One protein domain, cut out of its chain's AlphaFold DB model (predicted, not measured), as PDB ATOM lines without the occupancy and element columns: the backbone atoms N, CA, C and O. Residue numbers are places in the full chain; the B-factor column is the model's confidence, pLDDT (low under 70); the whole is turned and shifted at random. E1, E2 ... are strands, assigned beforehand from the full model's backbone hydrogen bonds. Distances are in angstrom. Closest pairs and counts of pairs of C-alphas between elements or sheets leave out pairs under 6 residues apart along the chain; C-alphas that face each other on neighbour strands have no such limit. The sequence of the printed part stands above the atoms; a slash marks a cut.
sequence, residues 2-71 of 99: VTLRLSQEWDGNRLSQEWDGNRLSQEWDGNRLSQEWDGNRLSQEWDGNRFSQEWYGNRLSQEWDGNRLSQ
ATOM      1  N   VAL A   2      42.056  16.056  17.422       48.56
ATOM      2  CA  VAL A   2      40.810  15.757  18.147       48.56
ATOM      3  C   VAL A   2      39.661  15.956  17.168       48.56
ATOM      4  O   VAL A   2      39.545  16.999  16.536       48.56
ATOM      5  N   THR A   3      38.889  14.898  16.959       52.19
ATOM      6  CA  THR A   3      37.773  14.871  16.019       52.19
ATOM      7  C   THR A   3      36.584  15.597  16.645       52.19
ATOM      8  O   THR A   3      35.997  15.073  17.592       52.19
ATOM      9  N   LEU A   4      36.231  16.769  16.111       61.41
ATOM     10  CA  LEU A   4      34.919  17.388  16.317       61.41
ATOM     11  C   LEU A   4      33.870  16.474  15.677       61.41
ATOM     12  O   LEU A   4      34.004  16.107  14.507       61.41
ATOM     13  N   ARG A   5      32.856  16.059  16.437       62.12
ATOM     14  CA  ARG A   5      31.676  15.394  15.868       62.12
ATOM     15  C   ARG A   5      30.423  16.134  16.306       62.12
ATOM     16  O   ARG A   5      30.176  16.248  17.505       62.12
ATOM     17  N   LEU A   6      29.701  16.607  15.296       64.12
ATOM     18  CA  LEU A   6      28.468  17.376  15.361       64.12
ATOM     19  C   LEU A   6      27.405  16.604  14.565       64.12
ATOM     20  O   LEU A   6      27.654  16.273  13.405       64.12
ATOM     21  N   SER A   7      26.263  16.314  15.181       61.50
ATOM     22  CA  SER A   7      25.048  15.826  14.517       61.50
ATOM     23  C   SER A   7      23.877  16.693  14.981       61.50
ATOM     24  O   SER A   7      23.781  16.953  16.179       61.50
ATOM     25  N   GLN A   8      23.038  17.177  14.065       62.78
ATOM     26  CA  GLN A   8      21.832  17.956  14.377       62.78
ATOM     27  C   GLN A   8      20.715  17.599  13.391       62.78
ATOM     28  O   GLN A   8      21.015  17.556  12.198       62.78
ATOM     29  N   GLU A   9      19.456  17.459  13.817       56.50
ATOM     30  CA  GLU A   9      18.336  17.670  12.882       56.50
ATOM     31  C   GLU A   9      17.112  18.348  13.512       56.50
ATOM     32  O   GLU A   9      16.846  18.192  14.702       56.50
ATOM     33  N   TRP A  10      16.462  19.209  12.716       62.72
ATOM     34  CA  TRP A  10      15.599  20.300  13.179       62.72
ATOM     35  C   TRP A  10      14.402  20.513  12.237       62.72
ATOM     36  O   TRP A  10      14.614  20.809  11.058       62.72
ATOM     37  N   ASP A  11      13.173  20.457  12.749       60.41
ATOM     38  CA  ASP A  11      11.950  20.841  12.023       60.41
ATOM     39  C   ASP A  11      11.186  21.922  12.807       60.41
ATOM     40  O   ASP A  11      10.755  21.699  13.935       60.41
ATOM     41  N   GLY A  12      11.078  23.140  12.250       65.38
ATOM     42  CA  GLY A  12      10.343  24.236  12.888       65.38
ATOM     43  C   GLY A  12      10.663  25.664  12.446       65.38
ATOM     44  O   GLY A  12      11.237  25.913  11.389       65.38
ATOM     45  N   ASN A  13      10.227  26.653  13.243       66.62
ATOM     46  CA  ASN A  13      10.075  28.042  12.769       66.62
ATOM     47  C   ASN A  13      11.194  29.037  13.148       66.62
ATOM     48  O   ASN A  13      11.455  29.963  12.376       66.62
ATOM     49  N   ARG A  14      11.811  28.946  14.338       70.75
ATOM     50  CA  ARG A  14      12.944  29.808  14.765       70.75
ATOM     51  C   ARG A  14      13.960  29.103  15.678       70.75
ATOM     52  O   ARG A  14      13.580  28.693  16.775       70.75
ATOM     53  N   LEU A  15      15.230  29.075  15.263       68.75
ATOM     54  CA  LEU A  15      16.367  28.522  16.011       68.75
ATOM     55  C   LEU A  15      17.439  29.579  16.302       68.75
ATOM     56  O   LEU A  15      17.827  30.311  15.392       68.75
ATOM     57  N   SER A  16      17.964  29.595  17.527       76.25
ATOM     58  CA  SER A  16      19.250  30.202  17.890       76.25
ATOM     59  C   SER A  16      20.033  29.214  18.756       76.25
ATOM     60  O   SER A  16      19.495  28.749  19.760       76.25
ATOM     61  N   GLN A  17      21.263  28.869  18.364       71.31
ATOM     62  CA  GLN A  17      22.140  27.980  19.134       71.31
ATOM     63  C   GLN A  17      23.567  28.527  19.190       71.31
ATOM     64  O   GLN A  17      24.120  28.898  18.153       71.31
ATOM     65  N   GLU A  18      24.174  28.474  20.373       74.12
ATOM     66  CA  GLU A  18      25.617  28.609  20.573       74.12
ATOM     67  C   GLU A  18      26.158  27.359  21.278       74.12
ATOM     68  O   GLU A  18      25.535  26.827  22.197       74.12
ATOM     69  N   TRP A  19      27.300  26.851  20.807       71.00
ATOM     70  CA  TRP A  19      27.944  25.667  21.374       71.00
ATOM     71  C   TRP A  19      29.462  25.818  21.390       71.00
ATOM     72  O   TRP A  19      30.079  25.993  20.335       71.00
ATOM     73  N   ASP A  20      30.052  25.662  22.573       73.06
ATOM     74  CA  ASP A  20      31.484  25.447  22.768       73.06
ATOM     75  C   ASP A  20      31.708  24.026  23.307       73.06
ATOM     76  O   ASP A  20      31.122  23.622  24.313       73.06
ATOM     77  N   GLY A  21      32.487  23.198  22.601       71.06
ATOM     78  CA  GLY A  21      32.631  21.802  22.995       71.06
ATOM     79  C   GLY A  21      33.293  20.834  22.020       71.06
ATOM     80  O   GLY A  21      33.716  21.169  20.916       71.06
ATOM     81  N   ASN A  22      33.386  19.565  22.444       74.12
ATOM     82  CA  ASN A  22      34.092  18.511  21.697       74.12
ATOM     83  C   ASN A  22      33.178  17.517  20.954       74.12
ATOM     84  O   ASN A  22      33.560  16.999  19.899       74.12
ATOM     85  N   ARG A  23      32.003  17.180  21.506       75.88
ATOM     86  CA  ARG A  23      31.030  16.257  20.889       75.88
ATOM     87  C   ARG A  23      29.598  16.688  21.167       75.88
ATOM     88  O   ARG A  23      29.247  16.838  22.336       75.88
ATOM     89  N   LEU A  24      28.791  16.771  20.115       72.94
ATOM     90  CA  LEU A  24      27.401  17.205  20.180       72.94
ATOM     91  C   LEU A  24      26.523  16.379  19.227       72.94
ATOM     92  O   LEU A  24      26.868  16.199  18.058       72.94
ATOM     93  N   SER A  25      25.401  15.889  19.751       79.25
ATOM     94  CA  SER A  25      24.286  15.293  19.009       79.25
ATOM     95  C   SER A  25      22.986  15.952  19.467       79.25
ATOM     96  O   SER A  25      22.777  16.065  20.675       79.25
ATOM     97  N   GLN A  26      22.163  16.423  18.534       72.38
ATOM     98  CA  GLN A  26      20.918  17.149  18.809       72.38
ATOM     99  C   GLN A  26      19.815  16.707  17.846       72.38
ATOM    100  O   GLN A  26      20.056  16.646  16.643       72.38
ATOM    101  N   GLU A  27      18.609  16.494  18.348       76.31
ATOM    102  CA  GLU A  27      17.394  16.389  17.534       76.31
ATOM    103  C   GLU A  27      16.316  17.304  18.112       76.31
ATOM    104  O   GLU A  27      16.212  17.461  19.331       76.31
ATOM    105  N   TRP A  28      15.564  17.974  17.241       70.62
ATOM    106  CA  TRP A  28      14.537  18.918  17.662       70.62
ATOM    107  C   TRP A  28      13.358  18.980  16.690       70.62
ATOM    108  O   TRP A  28      13.540  19.155  15.484       70.62
ATOM    109  N   ASP A  29      12.155  18.964  17.250       72.44
ATOM    110  CA  ASP A  29      10.895  19.297  16.583       72.44
ATOM    111  C   ASP A  29      10.212  20.426  17.372       72.44
ATOM    112  O   ASP A  29      10.129  20.369  18.602       72.44
ATOM    113  N   GLY A  30       9.781  21.513  16.722       69.50
ATOM    114  CA  GLY A  30       9.152  22.597  17.468       69.50
ATOM    115  C   GLY A  30       8.932  23.941  16.780       69.50
ATOM    116  O   GLY A  30       8.970  24.104  15.568       69.50
ATOM    117  N   ASN A  31       8.692  24.999  17.569       68.88
ATOM    118  CA  ASN A  31       8.402  26.336  17.016       68.88
ATOM    119  C   ASN A  31       9.442  27.424  17.318       68.88
ATOM    120  O   ASN A  31       9.721  28.251  16.441       68.88
ATOM    121  N   ARG A  32       9.989  27.497  18.539       71.31
ATOM    122  CA  ARG A  32      10.998  28.504  18.924       71.31
ATOM    123  C   ARG A  32      11.997  27.943  19.932       71.31
ATOM    124  O   ARG A  32      11.585  27.545  21.017       71.31
ATOM    125  N   LEU A  33      13.284  28.019  19.612       69.69
ATOM    126  CA  LEU A  33      14.370  27.520  20.453       69.69
ATOM    127  C   LEU A  33      15.497  28.559  20.564       69.69
ATOM    128  O   LEU A  33      15.935  29.096  19.545       69.69
ATOM    129  N   SER A  34      15.950  28.825  21.791       76.56
ATOM    130  CA  SER A  34      17.181  29.563  22.110       76.56
ATOM    131  C   SER A  34      18.021  28.724  23.063       76.56
ATOM    132  O   SER A  34      17.492  28.250  24.066       76.56
ATOM    133  N   GLN A  35      19.281  28.488  22.727       72.31
ATOM    134  CA  GLN A  35      20.106  27.504  23.418       72.31
ATOM    135  C   GLN A  35      21.570  27.942  23.478       72.31
ATOM    136  O   GLN A  35      22.142  28.272  22.438       72.31
ATOM    137  N   GLU A  36      22.177  27.875  24.659       76.25
ATOM    138  CA  GLU A  36      23.614  28.076  24.868       76.25
ATOM    139  C   GLU A  36      24.210  26.894  25.634       76.25
ATOM    140  O   GLU A  36      23.680  26.451  26.653       76.25
ATOM    141  N   TRP A  37      25.318  26.367  25.118       72.06
ATOM    142  CA  TRP A  37      25.952  25.161  25.636       72.06
ATOM    143  C   TRP A  37      27.470  25.332  25.715       72.06
ATOM    144  O   TRP A  37      28.113  25.581  24.696       72.06
ATOM    145  N   ASP A  38      28.059  25.065  26.875       73.81
ATOM    146  CA  ASP A  38      29.506  24.880  27.039       73.81
ATOM    147  C   ASP A  38      29.771  23.489  27.623       73.81
ATOM    148  O   ASP A  38      29.340  23.163  28.735       73.81
ATOM    149  N   GLY A  39      30.442  22.618  26.862       71.00
ATOM    150  CA  GLY A  39      30.683  21.271  27.344       71.00
ATOM    151  C   GLY A  39      31.384  20.260  26.450       71.00
ATOM    152  O   GLY A  39      31.445  20.324  25.226       71.00
ATOM    153  N   ASN A  40      31.894  19.201  27.079       73.69
ATOM    154  CA  ASN A  40      32.720  18.207  26.388       73.69
ATOM    155  C   ASN A  40      31.927  17.140  25.612       73.69
ATOM    156  O   ASN A  40      32.413  16.651  24.585       73.69
ATOM    157  N   ARG A  41      30.761  16.709  26.110       75.75
ATOM    158  CA  ARG A  41      29.921  15.680  25.472       75.75
ATOM    159  C   ARG A  41      28.445  15.936  25.730       75.75
ATOM    160  O   ARG A  41      28.024  15.867  26.882       75.75
ATOM    161  N   LEU A  42      27.689  16.111  24.656       72.06
ATOM    162  CA  LEU A  42      26.274  16.437  24.708       72.06
ATOM    163  C   LEU A  42      25.458  15.544  23.762       72.06
ATOM    164  O   LEU A  42      25.869  15.331  22.618       72.06
ATOM    165  N   SER A  43      24.323  15.037  24.238       78.88
ATOM    166  CA  SER A  43      23.315  14.326  23.440       78.88
ATOM    167  C   SER A  43      21.934  14.780  23.882       78.88
ATOM    168  O   SER A  43      21.625  14.592  25.055       78.88
ATOM    169  N   GLN A  44      21.141  15.404  23.017       73.81
ATOM    170  CA  GLN A  44      19.816  15.891  23.407       73.81
ATOM    171  C   GLN A  44      18.755  15.615  22.350       73.81
ATOM    172  O   GLN A  44      19.050  15.689  21.157       73.81
ATOM    173  N   GLU A  45      17.527  15.412  22.815       77.69
ATOM    174  CA  GLU A  45      16.324  15.334  21.991       77.69
ATOM    175  C   GLU A  45      15.230  16.225  22.585       77.69
ATOM    176  O   GLU A  45      15.062  16.307  23.806       77.69
ATOM    177  N   TRP A  46      14.516  16.930  21.711       74.06
ATOM    178  CA  TRP A  46      13.556  17.960  22.090       74.06
ATOM    179  C   TRP A  46      12.309  17.912  21.210       74.06
ATOM    180  O   TRP A  46      12.421  18.009  19.990       74.06
ATOM    181  N   ASP A  47      11.131  17.910  21.823       74.62
ATOM    182  CA  ASP A  47       9.859  18.163  21.144       74.62
ATOM    183  C   ASP A  47       9.115  19.325  21.824       74.62
ATOM    184  O   ASP A  47       8.877  19.338  23.035       74.62
ATOM    185  N   GLY A  48       8.767  20.350  21.041       70.81
ATOM    186  CA  GLY A  48       7.671  21.253  21.363       70.81
ATOM    187  C   GLY A  48       7.901  22.750  21.117       70.81
ATOM    188  O   GLY A  48       8.699  23.217  20.307       70.81
ATOM    189  N   ASN A  49       7.094  23.596  21.760       69.44
ATOM    190  CA  ASN A  49       6.756  24.892  21.154       69.44
ATOM    191  C   ASN A  49       7.689  26.077  21.476       69.44
ATOM    192  O   ASN A  49       7.888  26.940  20.609       69.44
ATOM    193  N   ARG A  50       8.202  26.204  22.707       71.38
ATOM    194  CA  ARG A  50       9.072  27.325  23.121       71.38
ATOM    195  C   ARG A  50      10.073  26.906  24.192       71.38
ATOM    196  O   ARG A  50       9.670  26.646  25.321       71.38
ATOM    197  N   PHE A  51      11.356  26.998  23.878       70.06
ATOM    198  CA  PHE A  51      12.437  26.617  24.782       70.06
ATOM    199  C   PHE A  51      13.522  27.700  24.833       70.06
ATOM    200  O   PHE A  51      13.886  28.262  23.796       70.06
ATOM    201  N   SER A  52      14.015  27.989  26.038       75.19
ATOM    202  CA  SER A  52      15.206  28.810  26.291       75.19
ATOM    203  C   SER A  52      16.080  28.096  27.308       75.19
ATOM    204  O   SER A  52      15.574  27.815  28.395       75.19
ATOM    205  N   GLN A  53      17.330  27.761  26.986       72.88
ATOM    206  CA  GLN A  53      18.183  27.092  27.970       72.88
ATOM    207  C   GLN A  53      19.657  27.435  27.865       72.88
ATOM    208  O   GLN A  53      20.160  27.740  26.785       72.88
ATOM    209  N   GLU A  54      20.310  27.331  29.015       76.19
ATOM    210  CA  GLU A  54      21.729  27.585  29.215       76.19
ATOM    211  C   GLU A  54      22.329  26.432  30.021       76.19
ATOM    212  O   GLU A  54      21.806  26.036  31.068       76.19
ATOM    213  N   TRP A  55      23.410  25.861  29.501       72.06
ATOM    214  CA  TRP A  55      23.997  24.642  30.038       72.06
ATOM    215  C   TRP A  55      25.518  24.707  30.059       72.06
ATOM    216  O   TRP A  55      26.161  24.825  29.015       72.06
ATOM    217  N   TYR A  56      26.092  24.494  31.240       74.75
ATOM    218  CA  TYR A  56      27.534  24.449  31.462       74.75
ATOM    219  C   TYR A  56      27.912  23.091  32.059       74.75
ATOM    220  O   TYR A  56      27.460  22.720  33.142       74.75
ATOM    221  N   GLY A  57      28.706  22.276  31.351       71.88
ATOM    222  CA  GLY A  57      28.998  20.940  31.866       71.88
ATOM    223  C   GLY A  57      29.781  19.954  31.009       71.88
ATOM    224  O   GLY A  57      29.924  20.046  29.800       71.88
ATOM    225  N   ASN A  58      30.305  18.902  31.643       71.19
ATOM    226  CA  ASN A  58      31.217  17.967  30.969       71.19
ATOM    227  C   ASN A  58      30.526  16.818  30.216       71.19
ATOM    228  O   ASN A  58      31.066  16.325  29.216       71.19
ATOM    229  N   ARG A  59      29.392  16.321  30.720       74.56
ATOM    230  CA  ARG A  59      28.638  15.211  30.119       74.56
ATOM    231  C   ARG A  59      27.148  15.379  30.350       74.56
ATOM    232  O   ARG A  59      26.711  15.287  31.497       74.56
ATOM    233  N   LEU A  60      26.410  15.493  29.258       71.75
ATOM    234  CA  LEU A  60      24.975  15.698  29.284       71.75
ATOM    235  C   LEU A  60      24.233  14.741  28.341       71.75
ATOM    236  O   LEU A  60      24.636  14.568  27.188       71.75
ATOM    237  N   SER A  61      23.144  14.159  28.846       78.75
ATOM    238  CA  SER A  61      22.121  13.443  28.073       78.75
ATOM    239  C   SER A  61      20.745  13.947  28.506       78.75
ATOM    240  O   SER A  61      20.472  13.884  29.701       78.75
ATOM    241  N   GLN A  62      19.912  14.482  27.615       74.75
ATOM    242  CA  GLN A  62      18.568  14.959  27.980       74.75
ATOM    243  C   GLN A  62      17.540  14.616  26.909       74.75
ATOM    244  O   GLN A  62      17.853  14.703  25.725       74.75
ATOM    245  N   GLU A  63      16.320  14.336  27.345       76.94
ATOM    246  CA  GLU A  63      15.141  14.200  26.492       76.94
ATOM    247  C   GLU A  63      14.015  15.053  27.082       76.94
ATOM    248  O   GLU A  63      13.776  15.021  28.293       76.94
ATOM    249  N   TRP A  64      13.363  15.864  26.252       74.94
ATOM    250  CA  TRP A  64      12.313  16.772  26.710       74.94
ATOM    251  C   TRP A  64      11.156  16.860  25.720       74.94
ATOM    252  O   TRP A  64      11.366  17.190  24.556       74.94
ATOM    253  N   ASP A  65       9.936  16.706  26.229       74.75
ATOM    254  CA  ASP A  65       8.682  16.992  25.529       74.75
ATOM    255  C   ASP A  65       7.923  18.101  26.281       74.75
ATOM    256  O   ASP A  65       7.688  18.028  27.494       74.75
ATOM    257  N   GLY A  66       7.581  19.200  25.601       71.56
ATOM    258  CA  GLY A  66       6.855  20.270  26.268       71.56
ATOM    259  C   GLY A  66       6.589  21.565  25.509       71.56
ATOM    260  O   GLY A  66       7.202  21.947  24.519       71.56
ATOM    261  N   ASN A  67       5.644  22.351  26.031       66.62
ATOM    262  CA  ASN A  67       5.170  23.556  25.344       66.62
ATOM    263  C   ASN A  67       5.945  24.844  25.666       66.62
ATOM    264  O   ASN A  67       6.023  25.738  24.814       66.62
ATOM    265  N   ARG A  68       6.438  25.004  26.902       67.44
ATOM    266  CA  ARG A  68       7.168  26.202  27.354       67.44
ATOM    267  C   ARG A  68       8.174  25.863  28.444       67.44
ATOM    268  O   ARG A  68       7.768  25.583  29.569       67.44
ATOM    269  N   LEU A  69       9.454  26.027  28.155       67.69
ATOM    270  CA  LEU A  69      10.513  25.729  29.108       67.69
ATOM    271  C   LEU A  69      11.565  26.841  29.169       67.69
ATOM    272  O   LEU A  69      11.917  27.414  28.135       67.69
ATOM    273  N   SER A  70      12.063  27.112  30.375       73.75
ATOM    274  CA  SER A  70      13.230  27.968  30.617       73.75
ATOM    275  C   SER A  70      14.135  27.278  31.628       73.75
ATOM    276  O   SER A  70      13.655  26.979  32.717       73.75
ATOM    277  N   GLN A  71      15.388  26.993  31.282       71.81
ATOM    278  CA  GLN A  71      16.268  26.184  32.130       71.81
ATOM    279  C   GLN A  71      17.691  26.716  32.180       71.81
ATOM    280  O   GLN A  71      18.240  27.044  31.134       71.81
TER     281      GLN A  71
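AT A GLANCE: This is residues 2 to 71 of the 99 residues of an uncharacterized protein of Elysia chlorotica (UniProt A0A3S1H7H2). The chain is wound in stacked turns, a flattened coil in which the very long strand E1 runs from one end to the other and back again, each pass stacked beside earlier ones. The short strand E2 continues the winding beside residues 51 to 53 of E1, and residues 2 to 4 form a short lead-in before the coil. The printed part has 70 residues with no named helix and two named strands, E1 then E2, in a parallel sheet of order E1, E2; the class is all strand. The whole is compact, with a radius of gyration of the C-alphas of 11.5 A, and its outline is elongated, 36 by 21 by 18 A.

HOW THE PARTS SIT: E1, residues 5 to 66, bends by 178 degrees at residue 49. A tight link of 2 residues joins it to E2, residues 69 to 71. The two are parallel neighbours: the C-alphas of Phe 51 and Leu 69 face each other at 4.8 A, and those of Gln 53 and Gln 71 at 4.7 A. N 69 and O 50 are within hydrogen-bond range at 2.9 A, as are N 52 and O 69 at 3.0 A.

IN THESE COORDINATES: E1 begins at C-alpha 5 (31.676, 15.394, 15.868). The winding shows in x at C-alpha 13 (10.075, 28.042, 12.769), C-alpha 22 (34.092, 18.511, 21.697) and C-alpha 31 (8.402, 26.336, 17.016). E1 measures 27.3 A from first to last C-alpha. E2 measures 6.5 A and ends at C-alpha 71 (16.268, 26.184, 32.130).

THE WHOLE: The C-alphas of Val 2 and Asn 67, the two farthest apart, are 37.2 A from each other. The printed part has no cut. The mean pLDDT of the printed part is 70.8, and 20 residues are under 70, among them residues 2 to 13 and 67 to 69.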